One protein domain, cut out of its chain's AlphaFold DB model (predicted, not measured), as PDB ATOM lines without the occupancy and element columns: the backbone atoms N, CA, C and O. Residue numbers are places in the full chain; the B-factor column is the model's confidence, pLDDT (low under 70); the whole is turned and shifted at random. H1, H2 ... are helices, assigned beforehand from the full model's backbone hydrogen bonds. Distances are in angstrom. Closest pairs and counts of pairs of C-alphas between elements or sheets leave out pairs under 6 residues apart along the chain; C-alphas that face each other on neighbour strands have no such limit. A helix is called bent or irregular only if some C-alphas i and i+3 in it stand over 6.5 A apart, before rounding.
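This is residues 405 to 473 of the 482 residues of the protein "LEM-like domain-containing protein" of Teratosphaeria nubilosa (UniProt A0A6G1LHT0). One long helix, H1, makes the longest axis, and two shorter helices, H2 and H3, pack on it at large angles; H3 crosses it with a kink, and H2 packs on a short part of it. After H1 the link of residues 429 to 438 folds back from the helix's far end to H2. The printed part has 69 residues with three named helices, in the order H1, H2, H3, and no named strand; the class is all helix. The whole is compact, with a radius of gyration of the C-alphas of 12.5 A, and spans 37 by 25 by 17 A.

H1, residues 405 to 428, touches both H2, residues 439 to 448, and H3, residues 456 to 471. It touches H2 with its residues 412 to 419 alone, and the closest C-alphas are those of Ala 416 and Ile 446, 6.6 A apart. The lines of H1 and H2 stand at 72 degrees, only just about perpendicular. H1 and H3 have 17 pairs of C-alphas within 8 A; the closest C-alphas, those of Val 409 and Ala 466, are 5.1 A apart. H1 and H3 run the same way at a steep tilt of 66 degrees. H3 has a kink of 36 degrees near residue 465. H2 and H3 are close but not clearly touching; their closest C-alphas, those of Ala 447 and Phe 459, are 7.6 A apart. They run opposite ways at a steep tilt of 50 degrees. In H1 every O i to N i+4 pair is within hydrogen-bond range, while in H2 5 of 6 and in H3 10 of 12 are.

H1 begins at C-alpha 405, at (174.377, 118.374, 166.514), and ends at C-alpha 428, at (140.110, 117.709, 162.488), 34.5 A from first to last C-alpha. H2, from Glu 439 to Ser 448, is 14.5 A long from first to last C-alpha. H3, from Asn 456 to Gln 471, is 22.1 A long and ends at C-alpha 471, at (158.333, 121.382, 174.533). H3 is neither bent nor irregular, but only just: C-alphas 465 and 468 are 6.3 A apart.

The two C-alphas farthest apart are those of Lys 405 and Gly 430, 37.4 A. The first and last printed C-alphas, those of Lys 405 and Ala 473, are 18.5 A apart. The printed part has no cut, and both links, of 10 and 7 residues, are short. The mean pLDDT of the printed part is 90.9, and no printed residue is under 70.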
ATOM      1  N   LYS A 405     175.388 118.973 165.624       88.81
ATOM      2  CA  LYS A 405     174.377 118.374 166.514       88.81
ATOM      3  C   LYS A 405     173.145 119.268 166.612       88.81
ATOM      4  O   LYS A 405     172.058 118.765 166.359       88.81
ATOM      5  N   ALA A 406     173.285 120.578 166.819       90.50
ATOM      6  CA  ALA A 406     172.146 121.505 166.839       90.50
ATOM      7  C   ALA A 406     171.304 121.450 165.544       90.50
ATOM      8  O   ALA A 406     170.076 121.404 165.595       90.50
ATOM      9  N   ARG A 407     171.937 121.351 164.362       91.56
ATOM     10  CA  ARG A 407     171.220 121.146 163.085       91.56
ATOM     11  C   ARG A 407     170.527 119.782 162.997       91.56
ATOM     12  O   ARG A 407     169.421 119.709 162.463       91.56
ATOM     13  N   LYS A 408     171.146 118.704 163.501       91.81
ATOM     14  CA  LYS A 408     170.516 117.370 163.583       91.81
ATOM     15  C   LYS A 408     169.304 117.390 164.532       91.81
ATOM     16  O   LYS A 408     168.248 116.892 164.156       91.81
ATOM     17  N   VAL A 409     169.438 118.011 165.706       93.06
ATOM     18  CA  VAL A 409     168.383 118.193 166.720       93.06
ATOM     19  C   VAL A 409     167.210 118.991 166.149       93.06
ATOM     20  O   VAL A 409     166.085 118.495 166.148       93.06
ATOM     21  N   GLY A 410     167.469 120.151 165.537       92.88
ATOM     22  CA  GLY A 410     166.443 120.956 164.869       92.88
ATOM     23  C   GLY A 410     165.704 120.203 163.752       92.88
ATOM     24  O   GLY A 410     164.493 120.358 163.595       92.88
ATOM     25  N   ALA A 411     166.391 119.321 163.014       92.69
ATOM     26  CA  ALA A 411     165.765 118.468 162.001       92.69
ATOM     27  C   ALA A 411     164.899 117.336 162.596       92.69
ATOM     28  O   ALA A 411     163.913 116.940 161.972       92.69
ATOM     29  N   VAL A 412     165.229 116.824 163.788       93.88
ATOM     30  CA  VAL A 412     164.376 115.882 164.542       93.88
ATOM     31  C   VAL A 412     163.155 116.611 165.111       93.88
ATOM     32  O   VAL A 412     162.034 116.143 164.925       93.88
ATOM     33  N   LYS A 413     163.342 117.797 165.704       94.75
ATOM     34  CA  LYS A 413     162.259 118.674 166.176       94.75
ATOM     35  C   LYS A 413     161.269 119.036 165.072       94.75
ATOM     36  O   LYS A 413     160.066 118.909 165.279       94.75
ATOM     37  N   GLN A 414     161.750 119.459 163.901       94.00
ATOM     38  CA  GLN A 414     160.865 119.851 162.803       94.00
ATOM     39  C   GLN A 414     159.977 118.686 162.351       94.00
ATOM     40  O   GLN A 414     158.793 118.893 162.102       94.00
ATOM     41  N   ARG A 415     160.526 117.464 162.324       92.50
ATOM     42  CA  ARG A 415     159.774 116.234 162.039       92.50
ATOM     43  C   ARG A 415     158.793 115.874 163.149       92.50
ATOM     44  O   ARG A 415     157.675 115.493 162.854       92.50
ATOM     45  N   ALA A 416     159.158 116.046 164.420       93.50
ATOM     46  CA  ALA A 416     158.226 115.829 165.528       93.50
ATOM     47  C   ALA A 416     157.002 116.753 165.451       93.50
ATOM     48  O   ALA A 416     155.873 116.314 165.646       93.50
ATOM     49  N   ILE A 417     157.224 118.025 165.112       94.00
ATOM     50  CA  ILE A 417     156.158 119.006 164.891       94.00
ATOM     51  C   ILE A 417     155.342 118.652 163.632       94.00
ATOM     52  O   ILE A 417     154.132 118.854 163.612       94.00
ATOM     53  N   GLU A 418     155.967 118.084 162.600       93.75
ATOM     54  CA  GLU A 418     155.302 117.580 161.389       93.75
ATOM     55  C   GLU A 418     154.370 116.386 161.687       93.75
ATOM     56  O   GLU A 418     153.203 116.443 161.307       93.75
ATOM     57  N   GLU A 419     154.804 115.387 162.473       92.75
ATOM     58  CA  GLU A 419     153.926 114.300 162.955       92.75
ATOM     59  C   GLU A 419     152.749 114.834 163.787       92.75
ATOM     60  O   GLU A 419     151.608 114.400 163.624       92.75
ATOM     61  N   LEU A 420     153.003 115.799 164.680       92.31
ATOM     62  CA  LEU A 420     151.953 116.409 165.498       92.31
ATOM     63  C   LEU A 420     150.960 117.206 164.636       92.31
ATOM     64  O   LEU A 420     149.763 117.180 164.913       92.31
ATOM     65  N   ARG A 421     151.410 117.870 163.566       92.88
ATOM     66  CA  ARG A 421     150.527 118.538 162.593       92.88
ATOM     67  C   ARG A 421     149.720 117.532 161.769       92.88
ATOM     68  O   ARG A 421     148.518 117.736 161.620       92.88
ATOM     69  N   GLU A 422     150.325 116.428 161.316       92.56
ATOM     70  CA  GLU A 422     149.596 115.309 160.695       92.56
ATOM     71  C   GLU A 422     148.488 114.777 161.623       92.56
ATOM     72  O   GLU A 422     147.369 114.547 161.171       92.56
ATOM     73  N   GLN A 423     148.776 114.588 162.917       91.62
ATOM     74  CA  GLN A 423     147.791 114.081 163.876       91.62
ATOM     75  C   GLN A 423     146.669 115.091 164.154       91.62
ATOM     76  O   GLN A 423     145.503 114.701 164.196       91.62
ATOM     77  N   ASN A 424     146.989 116.383 164.301       91.88
ATOM     78  CA  ASN A 424     145.971 117.433 164.425       91.88
ATOM     79  C   ASN A 424     145.048 117.446 163.192       91.88
ATOM     80  O   ASN A 424     143.833 117.473 163.356       91.88
ATOM     81  N   ALA A 425     145.595 117.331 161.977       93.56
ATOM     82  CA  ALA A 425     144.798 117.261 160.751       93.56
ATOM     83  C   ALA A 425     143.901 116.007 160.699       93.56
ATOM     84  O   ALA A 425     142.717 116.111 160.389       93.56
ATOM     85  N   LYS A 426     144.418 114.826 161.074       93.62
ATOM     86  CA  LYS A 426     143.623 113.582 161.170       93.62
ATOM     87  C   LYS A 426     142.509 113.687 162.216       93.62
ATOM     88  O   LYS A 426     141.433 113.130 162.014       93.62
ATOM     89  N   TYR A 427     142.735 114.413 163.311       93.56
ATOM     90  CA  TYR A 427     141.713 114.697 164.321       93.56
ATOM     91  C   TYR A 427     140.643 115.673 163.799       93.56
ATOM     92  O   TYR A 427     139.453 115.409 163.950       93.56
ATOM     93  N   GLU A 428     141.037 116.752 163.114       93.38
ATOM     94  CA  GLU A 428     140.110 117.709 162.488       93.38
ATOM     95  C   GLU A 428     139.269 117.076 161.361       93.38
ATOM     96  O   GLU A 428     138.090 117.403 161.217       93.38
ATOM     97  N   CYS A 429     139.827 116.112 160.622       94.12
ATOM     98  CA  CYS A 429     139.104 115.287 159.646       94.12
ATOM     99  C   CYS A 429     138.240 114.173 160.276       94.12
ATOM    100  O   CYS A 429     137.467 113.531 159.564       94.12
ATOM    101  N   GLY A 430     138.348 113.923 161.586       91.50
ATOM    102  CA  GLY A 430     137.604 112.873 162.295       91.50
ATOM    103  C   GLY A 430     138.138 111.444 162.115       91.50
ATOM    104  O   GLY A 430     137.452 110.493 162.486       91.50
ATOM    105  N   GLU A 431     139.344 111.273 161.565       89.38
ATOM    106  CA  GLU A 431     140.016 109.973 161.412       89.38
ATOM    107  C   GLU A 431     140.699 109.515 162.712       89.38
ATOM    108  O   GLU A 431     140.728 108.322 163.018       89.38
ATOM    109  N   ALA A 432     141.248 110.457 163.487       83.81
ATOM    110  CA  ALA A 432     141.886 110.184 164.773       83.81
ATOM    111  C   ALA A 432     140.914 110.433 165.946       83.81
ATOM    112  O   ALA A 432     140.284 111.489 165.994       83.81
ATOM    113  N   PRO A 433     140.813 109.522 166.937       82.44
ATOM    114  CA  PRO A 433     139.901 109.684 168.074       82.44
ATOM    115  C   PRO A 433     140.400 110.699 169.116       82.44
ATOM    116  O   PRO A 433     139.600 111.251 169.870       82.44
ATOM    117  N   THR A 434     141.712 110.941 169.175       84.81
ATOM    118  CA  THR A 434     142.365 111.827 170.147       84.81
ATOM    119  C   THR A 434     143.338 112.776 169.456       84.81
ATOM    120  O   THR A 434     144.047 112.404 168.519       84.81
ATOM    121  N   ARG A 435     143.382 114.011 169.961       84.75
ATOM    122  CA  ARG A 435     144.333 115.050 169.546       84.75
ATOM    123  C   ARG A 435     145.713 114.872 170.193       84.75
ATOM    124  O   ARG A 435     146.724 115.267 169.623       84.75
ATOM    125  N   GLU A 436     145.734 114.303 171.393       86.38
ATOM    126  CA  GLU A 436     146.935 114.050 172.188       86.38
ATOM    127  C   GLU A 436     147.681 112.800 171.695       86.38
ATOM    128  O   GLU A 436     147.065 111.824 171.260       86.38
ATOM    129  N   VAL A 437     149.015 112.845 171.776       88.69
ATOM    130  CA  VAL A 437     149.939 111.767 171.391       88.69
ATOM    131  C   VAL A 437     150.929 111.554 172.527       88.69
ATOM    132  O   VAL A 437     151.564 112.505 172.981       88.69
ATOM    133  N   GLN A 438     151.096 110.307 172.962       90.62
ATOM    134  CA  GLN A 438     152.036 109.966 174.028       90.62
ATOM    135  C   GLN A 438     153.490 110.038 173.529       90.62
ATOM    136  O   GLN A 438     153.806 109.571 172.432       90.62
ATOM    137  N   GLU A 439     154.413 110.561 174.348       90.31
ATOM    138  CA  GLU A 439     155.841 110.680 173.996       90.31
ATOM    139  C   GLU A 439     156.466 109.379 173.431       90.31
ATOM    140  O   GLU A 439     157.077 109.434 172.357       90.31
ATOM    141  N   PRO A 440     156.294 108.187 174.048       91.75
ATOM    142  CA  PRO A 440     156.854 106.944 173.513       91.75
ATOM    143  C   PRO A 440     156.208 106.471 172.201       91.75
ATOM    144  O   PRO A 440     156.736 105.551 171.575       91.75
ATOM    145  N   GLU A 441     155.080 107.042 171.780       92.12
ATOM    146  CA  GLU A 441     154.463 106.795 170.473       92.12
ATOM    147  C   GLU A 441     155.012 107.762 169.419       92.12
ATOM    148  O   GLU A 441     155.497 107.318 168.375       92.12
ATOM    149  N   LEU A 442     155.092 109.057 169.747       91.44
ATOM    150  CA  LEU A 442     155.744 110.073 168.915       91.44
ATOM    151  C   LEU A 442     157.207 109.695 168.605       91.44
ATOM    152  O   LEU A 442     157.631 109.720 167.447       91.44
ATOM    153  N   LYS A 443     157.962 109.230 169.613       93.00
ATOM    154  CA  LYS A 443     159.334 108.722 169.439       93.00
ATOM    155  C   LYS A 443     159.401 107.554 168.443       93.00
ATOM    156  O   LYS A 443     160.338 107.496 167.648       93.00
ATOM    157  N   LYS A 444     158.422 106.635 168.446       92.88
ATOM    158  CA  LYS A 444     158.365 105.491 167.508       92.88
ATOM    159  C   LYS A 444     158.055 105.933 166.077       92.88
ATOM    160  O   LYS A 444     158.710 105.445 165.158       92.88
ATOM    161  N   ALA A 445     157.115 106.862 165.889       91.50
ATOM    162  CA  ALA A 445     156.771 107.406 164.571       91.50
ATOM    163  C   ALA A 445     157.976 108.097 163.904       91.50
ATOM    164  O   ALA A 445     158.280 107.873 162.732       91.50
ATOM    165  N   ILE A 446     158.743 108.868 164.676       92.81
ATOM    166  CA  ILE A 446     159.930 109.571 164.169       92.81
ATOM    167  C   ILE A 446     161.109 108.600 163.971       92.81
ATOM    168  O   ILE A 446     161.892 108.767 163.031       92.81
ATOM    169  N   ALA A 447     161.223 107.559 164.806       91.00
ATOM    170  CA  ALA A 447     162.227 106.507 164.649       91.00
ATOM    171  C   ALA A 447     162.024 105.672 163.371       91.00
ATOM    172  O   ALA A 447     163.014 105.299 162.743       91.00
ATOM    173  N   SER A 448     160.779 105.402 162.954       89.81
ATOM    174  CA  SER A 448     160.500 104.698 161.692       89.81
ATOM    175  C   SER A 448     160.713 105.597 160.468       89.81
ATOM    176  O   SER A 448     161.324 105.162 159.494       89.81
ATOM    177  N   LYS A 449     160.334 106.881 160.542       87.88
ATOM    178  CA  LYS A 449     160.619 107.907 159.517       87.88
ATOM    179  C   LYS A 449     162.091 108.396 159.513       87.88
ATOM    180  O   LYS A 449     162.423 109.375 158.831       87.88
ATOM    181  N   ARG A 450     163.010 107.762 160.259       86.38
ATOM    182  CA  ARG A 450     164.421 108.187 160.416       86.38
ATOM    183  C   ARG A 450     165.235 108.064 159.117       86.38
ATOM    184  O   ARG A 450     164.993 107.209 158.272       86.38
ATOM    185  N   ARG A 451     166.253 108.920 158.951       84.88
ATOM    186  CA  ARG A 451     167.219 108.812 157.840       84.88
ATOM    187  C   ARG A 451     168.058 107.535 157.991       84.88
ATOM    188  O   ARG A 451     168.594 107.289 159.066       84.88
ATOM    189  N   LYS A 452     168.253 106.785 156.896       81.94
ATOM    190  CA  LYS A 452     169.013 105.513 156.860       81.94
ATOM    191  C   LYS A 452     170.457 105.621 157.386       81.94
ATOM    192  O   LYS A 452     170.986 104.644 157.898       81.94
ATOM    193  N   ASN A 453     171.075 106.800 157.283       83.50
ATOM    194  CA  ASN A 453     172.420 107.097 157.789       83.50
ATOM    195  C   ASN A 453     172.387 107.739 159.196       83.50
ATOM    196  O   ASN A 453     172.912 108.834 159.393       83.50
ATOM    197  N   MET A 454     171.674 107.112 160.135       85.44
ATOM    198  CA  MET A 454     171.638 107.492 161.553       85.44
ATOM    199  C   MET A 454     171.434 106.233 162.403       85.44
ATOM    200  O   MET A 454     170.465 105.487 162.194       85.44
ATOM    201  N   SER A 455     172.338 105.993 163.354       92.00
ATOM    202  CA  SER A 455     172.279 104.856 164.280       92.00
ATOM    203  C   SER A 455     171.096 104.988 165.251       92.00
ATOM    204  O   SER A 455     170.421 106.021 165.298       92.00
ATOM    205  N   ASN A 456     170.781 103.927 166.004       90.50
ATOM    206  CA  ASN A 456     169.726 104.033 167.015       90.50
ATOM    207  C   ASN A 456     170.182 104.842 168.235       90.50
ATOM    208  O   ASN A 456     169.429 105.669 168.727       90.50
ATOM    209  N   GLU A 457     171.428 104.656 168.660       91.38
ATOM    210  CA  GLU A 457     172.042 105.378 169.780       91.38
ATOM    211  C   GLU A 457     172.175 106.878 169.468       91.38
ATOM    212  O   GLU A 457     171.779 107.716 170.277       91.38
ATOM    213  N   GLU A 458     172.618 107.227 168.250       90.62
ATOM    214  CA  GLU A 458     172.628 108.614 167.761       90.62
ATOM    215  C   GLU A 458     171.226 109.232 167.792       90.62
ATOM    216  O   GLU A 458     171.065 110.399 168.142       90.62
ATOM    217  N   PHE A 459     170.200 108.465 167.411       93.81
ATOM    218  CA  PHE A 459     168.825 108.948 167.429       93.81
ATOM    219  C   PHE A 459     168.320 109.224 168.846       93.81
ATOM    220  O   PHE A 459     167.585 110.186 169.036       93.81
ATOM    221  N   GLU A 460     168.701 108.419 169.838       92.69
ATOM    222  CA  GLU A 460     168.226 108.596 171.213       92.69
ATOM    223  C   GLU A 460     168.909 109.771 171.931       92.69
ATOM    224  O   GLU A 460     168.224 110.526 172.622       92.69
ATOM    225  N   ASP A 461     170.199 110.016 171.676       90.81
ATOM    226  CA  ASP A 461     170.903 111.240 172.100       90.81
ATOM    227  C   ASP A 461     170.301 112.509 171.455       90.81
ATOM    228  O   ASP A 461     170.022 113.516 172.121       90.81
ATOM    229  N   LEU A 462     170.018 112.449 170.149       92.25
ATOM    230  CA  LEU A 462     169.339 113.533 169.435       92.25
ATOM    231  C   LEU A 462     167.886 113.720 169.895       92.25
ATOM    232  O   LEU A 462     167.429 114.858 169.936       92.25
ATOM    233  N   TRP A 463     167.172 112.650 170.262       94.19
ATOM    234  CA  TRP A 463     165.802 112.716 170.787       94.19
ATOM    235  C   TRP A 463     165.755 113.394 172.152       94.19
ATOM    236  O   TRP A 463     164.988 114.338 172.324       94.19
ATOM    237  N   GLY A 464     166.608 112.979 173.095       91.19
ATOM    238  CA  GLY A 464     166.690 113.607 174.418       91.19
ATOM    239  C   GLY A 464     167.030 115.098 174.333       91.19
ATOM    240  O   GLY A 464     166.438 115.912 175.039       91.19
ATOM    241  N   SER A 465     167.911 115.468 173.396       90.38
ATOM    242  CA  SER A 465     168.225 116.868 173.086       90.38
ATOM    243  C   SER A 465     167.029 117.611 172.456       90.38
ATOM    244  O   SER A 465     166.705 118.728 172.853       90.38
ATOM    245  N   ALA A 466     166.349 116.994 171.482       93.62
ATOM    246  CA  ALA A 466     165.238 117.603 170.747       93.62
ATOM    247  C   ALA A 466     163.973 117.772 171.587       93.62
ATOM    248  O   ALA A 466     163.221 118.713 171.348       93.62
ATOM    249  N   LEU A 467     163.729 116.902 172.569       92.44
ATOM    250  CA  LEU A 467     162.513 116.925 173.376       92.44
ATOM    251  C   LEU A 467     162.341 118.259 174.117       92.44
ATOM    252  O   LEU A 467     161.277 118.868 174.022       92.44
ATOM    253  N   GLY A 468     163.399 118.786 174.743       89.44
ATOM    254  CA  GLY A 468     163.370 120.116 175.367       89.44
ATOM    255  C   GLY A 468     163.128 121.257 174.368       89.44
ATOM    256  O   GLY A 468     162.432 122.226 174.677       89.44
ATOM    257  N   GLU A 469     163.624 121.131 173.133       91.31
ATOM    258  CA  GLU A 469     163.310 122.090 172.070       91.31
ATOM    259  C   GLU A 469     161.873 121.947 171.525       91.31
ATOM    260  O   GLU A 469     161.307 122.929 171.044       91.31
ATOM    261  N   ILE A 470     161.278 120.750 171.552       93.38
ATOM    262  CA  ILE A 470     159.896 120.498 171.112       93.38
ATOM    263  C   ILE A 470     158.910 121.060 172.143       93.38
ATOM    264  O   ILE A 470     157.984 121.770 171.763       93.38
ATOM    265  N   GLN A 471     159.151 120.832 173.439       91.12
ATOM    266  CA  GLN A 471     158.333 121.382 174.533       91.12
ATOM    267  C   GLN A 471     158.352 122.921 174.602       91.12
ATOM    268  O   GLN A 471     157.459 123.526 175.184       91.12
ATOM    269  N   THR A 472     159.364 123.564 174.011       90.62
ATOM    270  CA  THR A 472     159.495 125.030 173.934       90.62
ATOM    271  C   THR A 472     158.999 125.624 172.607       90.62
ATOM    272  O   THR A 472     159.186 126.815 172.359       90.62
ATOM    273  N   ALA A 473     158.364 124.830 171.735       91.88
ATOM    274  CA  ALA A 473     157.742 125.321 170.507       91.88
ATOM    275  C   ALA A 473     156.335 125.889 170.775       91.88
ATOM    276  O   ALA A 473     155.504 125.227 171.385       91.88
TER     277      ALA A 473